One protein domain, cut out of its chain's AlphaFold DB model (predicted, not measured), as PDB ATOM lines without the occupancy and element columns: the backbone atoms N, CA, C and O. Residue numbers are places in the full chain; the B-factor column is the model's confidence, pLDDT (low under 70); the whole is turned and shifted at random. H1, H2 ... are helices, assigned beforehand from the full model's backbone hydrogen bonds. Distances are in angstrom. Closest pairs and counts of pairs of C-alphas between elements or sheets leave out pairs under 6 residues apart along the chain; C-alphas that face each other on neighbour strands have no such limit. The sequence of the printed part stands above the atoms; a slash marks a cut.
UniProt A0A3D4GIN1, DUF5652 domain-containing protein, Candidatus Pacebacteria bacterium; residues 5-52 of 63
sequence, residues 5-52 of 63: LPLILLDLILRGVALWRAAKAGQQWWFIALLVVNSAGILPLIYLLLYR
ATOM      1  N   LEU A   5     -13.747 -51.851 -20.413       82.19
ATOM      2  CA  LEU A   5     -14.729 -50.762 -20.296       82.19
ATOM      3  C   LEU A   5     -14.219 -49.526 -19.528       82.19
ATOM      4  O   LEU A   5     -14.352 -48.423 -20.061       82.19
ATOM      5  N   PRO A   6     -13.615 -49.655 -18.328       84.12
ATOM      6  CA  PRO A   6     -13.100 -48.490 -17.608       84.12
ATOM      7  C   PRO A   6     -11.949 -47.806 -18.352       84.12
ATOM      8  O   PRO A   6     -11.821 -46.587 -18.286       84.12
ATOM      9  N   LEU A   7     -11.148 -48.567 -19.103       84.00
ATOM     10  CA  LEU A   7     -10.036 -48.036 -19.889       84.00
ATOM     11  C   LEU A   7     -10.533 -47.160 -21.047       84.00
ATOM     12  O   LEU A   7      -9.999 -46.081 -21.280       84.00
ATOM     13  N   ILE A   8     -11.594 -47.595 -21.731       82.25
ATOM     14  CA  ILE A   8     -12.226 -46.836 -22.822       82.25
ATOM     15  C   ILE A   8     -12.854 -45.548 -22.284       82.25
ATOM     16  O   ILE A   8     -12.710 -44.484 -22.884       82.25
ATOM     17  N   LEU A   9     -13.527 -45.629 -21.134       85.94
ATOM     18  CA  LEU A   9     -14.152 -44.465 -20.512       85.94
ATOM     19  C   LEU A   9     -13.100 -43.444 -20.056       85.94
ATOM     20  O   LEU A   9     -13.273 -42.244 -20.269       85.94
ATOM     21  N   LEU A  10     -11.983 -43.921 -19.502       88.06
ATOM     22  CA  LEU A  10     -10.841 -43.087 -19.141       88.06
ATOM     23  C   LEU A  10     -10.221 -42.411 -20.372       88.06
ATOM     24  O   LEU A  10      -9.950 -41.214 -20.325       88.06
ATOM     25  N   ASP A  11     -10.055 -43.133 -21.483       82.75
ATOM     26  CA  ASP A  11      -9.515 -42.576 -22.731       82.75
ATOM     27  C   ASP A  11     -10.429 -41.480 -23.308       82.75
ATOM     28  O   ASP A  11      -9.953 -40.413 -23.702       82.75
ATOM     29  N   LEU A  12     -11.754 -41.679 -23.275       82.69
ATOM     30  CA  LEU A  12     -12.719 -40.649 -23.674       82.69
ATOM     31  C   LEU A  12     -12.643 -39.404 -22.787       82.69
ATOM     32  O   LEU A  12     -12.682 -38.286 -23.303       82.69
ATOM     33  N   ILE A  13     -12.523 -39.578 -21.469       85.12
ATOM     34  CA  ILE A  13     -12.416 -38.456 -20.528       85.12
ATOM     35  C   ILE A  13     -11.107 -37.700 -20.761       85.12
ATOM     36  O   ILE A  13     -11.121 -36.476 -20.842       85.12
ATOM     37  N   LEU A  14      -9.984 -38.399 -20.944       82.00
ATOM     38  CA  LEU A  14      -8.695 -37.770 -21.237       82.00
ATOM     39  C   LEU A  14      -8.719 -37.018 -22.576       82.00
ATOM     40  O   LEU A  14      -8.253 -35.878 -22.642       82.00
ATOM     41  N   ARG A  15      -9.340 -37.587 -23.618       71.25
ATOM     42  CA  ARG A  15      -9.577 -36.895 -24.898       71.25
ATOM     43  C   ARG A  15     -10.484 -35.674 -24.733       71.25
ATOM     44  O   ARG A  15     -10.178 -34.627 -25.300       71.25
ATOM     45  N   GLY A  16     -11.541 -35.777 -23.925       78.19
ATOM     46  CA  GLY A  16     -12.469 -34.692 -23.580       78.19
ATOM     47  C   GLY A  16     -11.834 -33.561 -22.760       78.19
ATOM     48  O   GLY A  16     -12.119 -32.383 -22.968       78.19
ATOM     49  N   VAL A  17     -10.907 -33.886 -21.862       78.81
ATOM     50  CA  VAL A  17     -10.161 -32.895 -21.072       78.81
ATOM     51  C   VAL A  17      -9.084 -32.219 -21.923       78.81
ATOM     52  O   VAL A  17      -8.890 -31.005 -21.815       78.81
ATOM     53  N   ALA A  18      -8.419 -32.960 -22.815       71.50
ATOM     54  CA  ALA A  18      -7.528 -32.377 -23.819       71.50
ATOM     55  C   ALA A  18      -8.287 -31.399 -24.741       71.50
ATOM     56  O   ALA A  18      -7.782 -30.314 -25.024       71.50
ATOM     57  N   LEU A  19      -9.525 -31.751 -25.115       64.25
ATOM     58  CA  LEU A  19     -10.538 -30.917 -25.792       64.25
ATOM     59  C   LEU A  19     -10.739 -29.583 -25.102       64.25
ATOM     60  O   LEU A  19     -10.518 -28.516 -25.675       64.25
ATOM     61  N   TRP A  20     -11.142 -29.671 -23.839       64.81
ATOM     62  CA  TRP A  20     -11.531 -28.534 -23.028       64.81
ATOM     63  C   TRP A  20     -10.359 -27.579 -22.816       64.81
ATOM     64  O   TRP A  20     -10.501 -26.361 -22.930       64.81
ATOM     65  N   ARG A  21      -9.167 -28.130 -22.562       65.38
ATOM     66  CA  ARG A  21      -7.943 -27.338 -22.399       65.38
ATOM     67  C   ARG A  21      -7.496 -26.684 -23.706       65.38
ATOM     68  O   ARG A  21      -7.071 -25.535 -23.665       65.38
ATOM     69  N   ALA A  22      -7.623 -27.358 -24.848       60.12
ATOM     70  CA  ALA A  22      -7.245 -26.804 -26.148       60.12
ATOM     71  C   ALA A  22      -8.209 -25.710 -26.633       60.12
ATOM     72  O   ALA A  22      -7.755 -24.668 -27.110       60.12
ATOM     73  N   ALA A  23      -9.520 -25.903 -26.443       61.25
ATOM     74  CA  ALA A  23     -10.538 -24.893 -26.736       61.25
ATOM     75  C   ALA A  23     -10.317 -23.622 -25.903       61.25
ATOM     76  O   ALA A  23     -10.369 -22.511 -26.424       61.25
ATOM     77  N   LYS A  24      -9.979 -23.787 -24.617       63.38
ATOM     78  CA  LYS A  24      -9.683 -22.667 -23.715       63.38
ATOM     79  C   LYS A  24      -8.353 -21.967 -24.032       63.38
ATOM     80  O   LYS A  24      -8.205 -20.791 -23.726       63.38
ATOM     81  N   ALA A  25      -7.405 -22.669 -24.652       66.38
ATOM     82  CA  ALA A  25      -6.115 -22.126 -25.076       66.38
ATOM     83  C   ALA A  25      -6.130 -21.524 -26.497       66.38
ATOM     84  O   ALA A  25      -5.079 -21.116 -26.990       66.38
ATOM     85  N   GLY A  26      -7.286 -21.487 -27.177       60.59
ATOM     86  CA  GLY A  26      -7.413 -20.948 -28.539       60.59
ATOM     87  C   GLY A  26      -6.633 -21.739 -29.597       60.59
ATOM     88  O   GLY A  26      -6.342 -21.217 -30.671       60.59
ATOM     89  N   GLN A  27      -6.258 -22.989 -29.305       57.62
ATOM     90  CA  GLN A  27      -5.397 -23.774 -30.182       57.62
ATOM     91  C   GLN A  27      -6.216 -24.558 -31.213       57.62
ATOM     92  O   GLN A  27      -6.927 -25.508 -30.883       57.62
ATOM     93  N   GLN A  28      -6.022 -24.208 -32.491       59.84
ATOM     94  CA  GLN A  28      -6.590 -24.874 -33.677       59.84
ATOM     95  C   GLN A  28      -6.312 -26.391 -33.731       59.84
ATOM     96  O   GLN A  28      -6.966 -27.119 -34.473       59.84
ATOM     97  N   TRP A  29      -5.384 -26.883 -32.910       66.25
ATOM     98  CA  TRP A  29      -5.007 -28.288 -32.772       66.25
ATOM     99  C   TRP A  29      -6.171 -29.232 -32.451       66.25
ATOM    100  O   TRP A  29      -6.150 -30.367 -32.920       66.25
ATOM    101  N   TRP A  30      -7.208 -28.796 -31.724       68.31
ATOM    102  CA  TRP A  30      -8.336 -29.693 -31.428       68.31
ATOM    103  C   TRP A  30      -9.320 -29.862 -32.586       68.31
ATOM    104  O   TRP A  30      -9.824 -30.958 -32.825       68.31
ATOM    105  N   PHE A  31      -9.526 -28.800 -33.362       64.00
ATOM    106  CA  PHE A  31     -10.253 -28.889 -34.624       64.00
ATOM    107  C   PHE A  31      -9.528 -29.842 -35.582       64.00
ATOM    108  O   PHE A  31     -10.153 -30.711 -36.178       64.00
ATOM    109  N   ILE A  32      -8.195 -29.756 -35.634       69.44
ATOM    110  CA  ILE A  32      -7.350 -30.663 -36.417       69.44
ATOM    111  C   ILE A  32      -7.471 -32.103 -35.896       69.44
ATOM    112  O   ILE A  32      -7.645 -33.003 -36.702       69.44
ATOM    113  N   ALA A  33      -7.469 -32.349 -34.583       71.88
ATOM    114  CA  ALA A  33      -7.629 -33.698 -34.031       71.88
ATOM    115  C   ALA A  33      -8.979 -34.350 -34.400       71.88
ATOM    116  O   ALA A  33      -8.993 -35.499 -34.845       71.88
ATOM    117  N   LEU A  34     -10.102 -33.623 -34.293       70.75
ATOM    118  CA  LEU A  34     -11.415 -34.103 -34.768       70.75
ATOM    119  C   LEU A  34     -11.416 -34.400 -36.254       70.75
ATOM    120  O   LEU A  34     -11.979 -35.406 -36.685       70.75
ATOM    121  N   LEU A  35     -10.802 -33.502 -37.017       71.06
ATOM    122  CA  LEU A  35     -10.767 -33.565 -38.461       71.06
ATOM    123  C   LEU A  35      -9.840 -34.684 -38.944       71.06
ATOM    124  O   LEU A  35     -10.120 -35.305 -39.948       71.06
ATOM    125  N   VAL A  36      -8.787 -35.034 -38.213       67.75
ATOM    126  CA  VAL A  36      -7.907 -36.171 -38.531       67.75
ATOM    127  C   VAL A  36      -8.573 -37.497 -38.191       67.75
ATOM    128  O   VAL A  36      -8.501 -38.438 -38.977       67.75
ATOM    129  N   VAL A  37      -9.260 -37.562 -37.048       73.50
ATOM    130  CA  VAL A  37     -10.012 -38.755 -36.630       73.50
ATOM    131  C   VAL A  37     -11.201 -39.022 -37.560       73.50
ATOM    132  O   VAL A  37     -11.476 -40.177 -37.864       73.50
ATOM    133  N   ASN A  38     -11.884 -37.978 -38.045       66.56
ATOM    134  CA  ASN A  38     -13.019 -38.117 -38.970       66.56
ATOM    135  C   ASN A  38     -12.622 -38.072 -40.455       66.56
ATOM    136  O   ASN A  38     -13.355 -38.568 -41.304       66.56
ATOM    137  N   SER A  39     -11.489 -37.465 -40.800       65.19
ATOM    138  CA  SER A  39     -11.031 -37.247 -42.177       65.19
ATOM    139  C   SER A  39      -9.568 -37.660 -42.305       65.19
ATOM    140  O   SER A  39      -8.696 -36.844 -42.607       65.19
ATOM    141  N   ALA A  40      -9.297 -38.954 -42.127       58.25
ATOM    142  CA  ALA A  40      -7.971 -39.577 -42.223       58.25
ATOM    143  C   ALA A  40      -7.220 -39.363 -43.570       58.25
ATOM    144  O   ALA A  40      -6.116 -39.869 -43.737       58.25
ATOM    145  N   GLY A  41      -7.769 -38.589 -44.518       60.34
ATOM    146  CA  GLY A  41      -7.100 -38.121 -45.741       60.34
ATOM    147  C   GLY A  41      -6.805 -36.613 -45.813       60.34
ATOM    148  O   GLY A  41      -6.099 -36.188 -46.721       60.34
ATOM    149  N   ILE A  42      -7.306 -35.784 -44.886       70.62
ATOM    150  CA  ILE A  42      -7.186 -34.309 -44.950       70.62
ATOM    151  C   ILE A  42      -6.020 -33.755 -44.114       70.62
ATOM    152  O   ILE A  42      -5.621 -32.599 -44.266       70.62
ATOM    153  N   LEU A  43      -5.427 -34.609 -43.275       69.25
ATOM    154  CA  LEU A  43      -4.239 -34.310 -42.477       69.25
ATOM    155  C   LEU A  43      -3.068 -33.715 -43.300       69.25
ATOM    156  O   LEU A  43      -2.471 -32.743 -42.827       69.25
ATOM    157  N   PRO A  44      -2.763 -34.187 -44.531       67.06
ATOM    158  CA  PRO A  44      -1.689 -33.616 -45.349       67.06
ATOM    159  C   PRO A  44      -1.967 -32.174 -45.795       67.06
ATOM    160  O   PRO A  44      -1.047 -31.362 -45.858       67.06
ATOM    161  N   LEU A  45      -3.234 -31.831 -46.063       70.50
ATOM    162  CA  LEU A  45      -3.627 -30.490 -46.508       70.50
ATOM    163  C   LEU A  45      -3.443 -29.459 -45.389       70.50
ATOM    164  O   LEU A  45      -2.954 -28.355 -45.615       70.50
ATOM    165  N   ILE A  46      -3.785 -29.844 -44.162       72.31
ATOM    166  CA  ILE A  46      -3.599 -29.011 -42.970       72.31
ATOM    167  C   ILE A  46      -2.109 -28.839 -42.657       72.31
ATOM    168  O   ILE A  46      -1.683 -27.728 -42.344       72.31
ATOM    169  N   TYR A  47      -1.307 -29.906 -42.780       63.88
ATOM    170  CA  TYR A  47       0.144 -29.822 -42.600       63.88
ATOM    171  C   TYR A  47       0.784 -28.880 -43.628       63.88
ATOM    172  O   TYR A  47       1.610 -28.057 -43.254       63.88
ATOM    173  N   LEU A  48       0.340 -28.915 -44.890       68.62
ATOM    174  CA  LEU A  48       0.798 -27.992 -45.936       68.62
ATOM    175  C   LEU A  48       0.435 -26.522 -45.646       68.62
ATOM    176  O   LEU A  48       1.205 -25.619 -45.964       68.62
ATOM    177  N   LEU A  49      -0.728 -26.262 -45.040       68.69
ATOM    178  CA  LEU A  49      -1.164 -24.905 -44.683       68.69
ATOM    179  C   LEU A  49      -0.447 -24.359 -43.436       68.69
ATOM    180  O   LEU A  49      -0.092 -23.182 -43.409       68.69
ATOM    181  N   LEU A  50      -0.220 -25.200 -42.420       70.19
ATOM    182  CA  LEU A  50       0.522 -24.843 -41.201       70.19
ATOM    183  C   LEU A  50       2.024 -24.713 -41.462       70.19
ATOM    184  O   LEU A  50       2.657 -23.781 -40.972       70.19
ATOM    185  N   TYR A  51       2.577 -25.621 -42.262       61.78
ATOM    186  CA  TYR A  51       3.954 -25.598 -42.743       61.78
ATOM    187  C   TYR A  51       4.041 -24.866 -44.087       61.78
ATOM    188  O   TYR A  51       4.714 -25.301 -45.018       61.78
ATOM    189  N   ARG A  52       3.379 -23.708 -44.207       58.03
ATOM    190  CA  ARG A  52       3.856 -22.706 -45.162       58.03
ATOM    191  C   ARG A  52       5.188 -22.212 -44.624       58.03
ATOM    192  O   ARG A  52       5.241 -21.320 -43.777       58.03
TER     193      ARG A  52
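What this domain is: This is residues 5 to 52 of the 63 residues of the protein "DUF5652 domain-containing protein" of Candidatus Pacebacteria bacterium (UniProt A0A3D4GIN1). Three helices follow one another in a flat, loose zigzag: the long H1 and the shorter H2 make an open V, joined at the end of H1, and the small H3 folds back beside H2. H1 makes one long arm of the zigzag, and its residues 5 to 14 stick out free, away from the other two helices. The printed part has 48 residues with three named helices, in the order H1, H2, H3, and no named strand; the class is all helix. The whole is loose, with a radius of gyration of the C-alphas of 12.8 A, and it is flat, spanning 40 by 24 by 12 A.

Where its parts are: H1 holds residues 5 to 24 and begins at C-alpha 5, at (-14.729, -50.762, -20.296). It is the longest helix, with 20 residues and 28.7 A from first to last C-alpha. H2 holds residues 29 to 38, ten residues, and measures 14.1 A from first to last C-alpha; its C-alpha 29 is at (-5.007, -28.288, -32.772). H3 holds residues 43 to 50, eight residues, and measures 10.7 A; it ends at C-alpha 50, at (0.522, -24.843, -41.201).

How they stand to each other: H1 touches H2 with residues 19 to 23 alone, and the closest C-alphas of the two are those of Ala 22 and Trp 30, 6.1 A apart. The two helices run opposite ways at a steep tilt of 43 degrees, and they form a helical hairpin. H2 touches H3, and their closest C-alphas are those of Val 36 and Leu 43, 5.7 A apart. H2 and H3 also run opposite ways and form a helical hairpin, here at a shallow tilt of 22 degrees. H1 and H3 are apart. In H1, H2 and H3 every O i to N i+4 pair of the backbone is within hydrogen-bond range.

The domain as a whole: The two C-alphas farthest apart are those of Leu 5 and Arg 52, the first and last printed residues, at 41.8 A. Residues 5 to 14, which belong to H1, stand free; the other 38 residues span 26 by 21 by 8 A, with a radius of gyration of 10.7 A. The printed part has no cut, and the links from H1 to H2 and from H2 to H3 are both tight, with 4 residues each. The mean pLDDT of the printed part is 70.3, and 26 residues are under 70, among them residues 19 to 32 and residues 38 to 41.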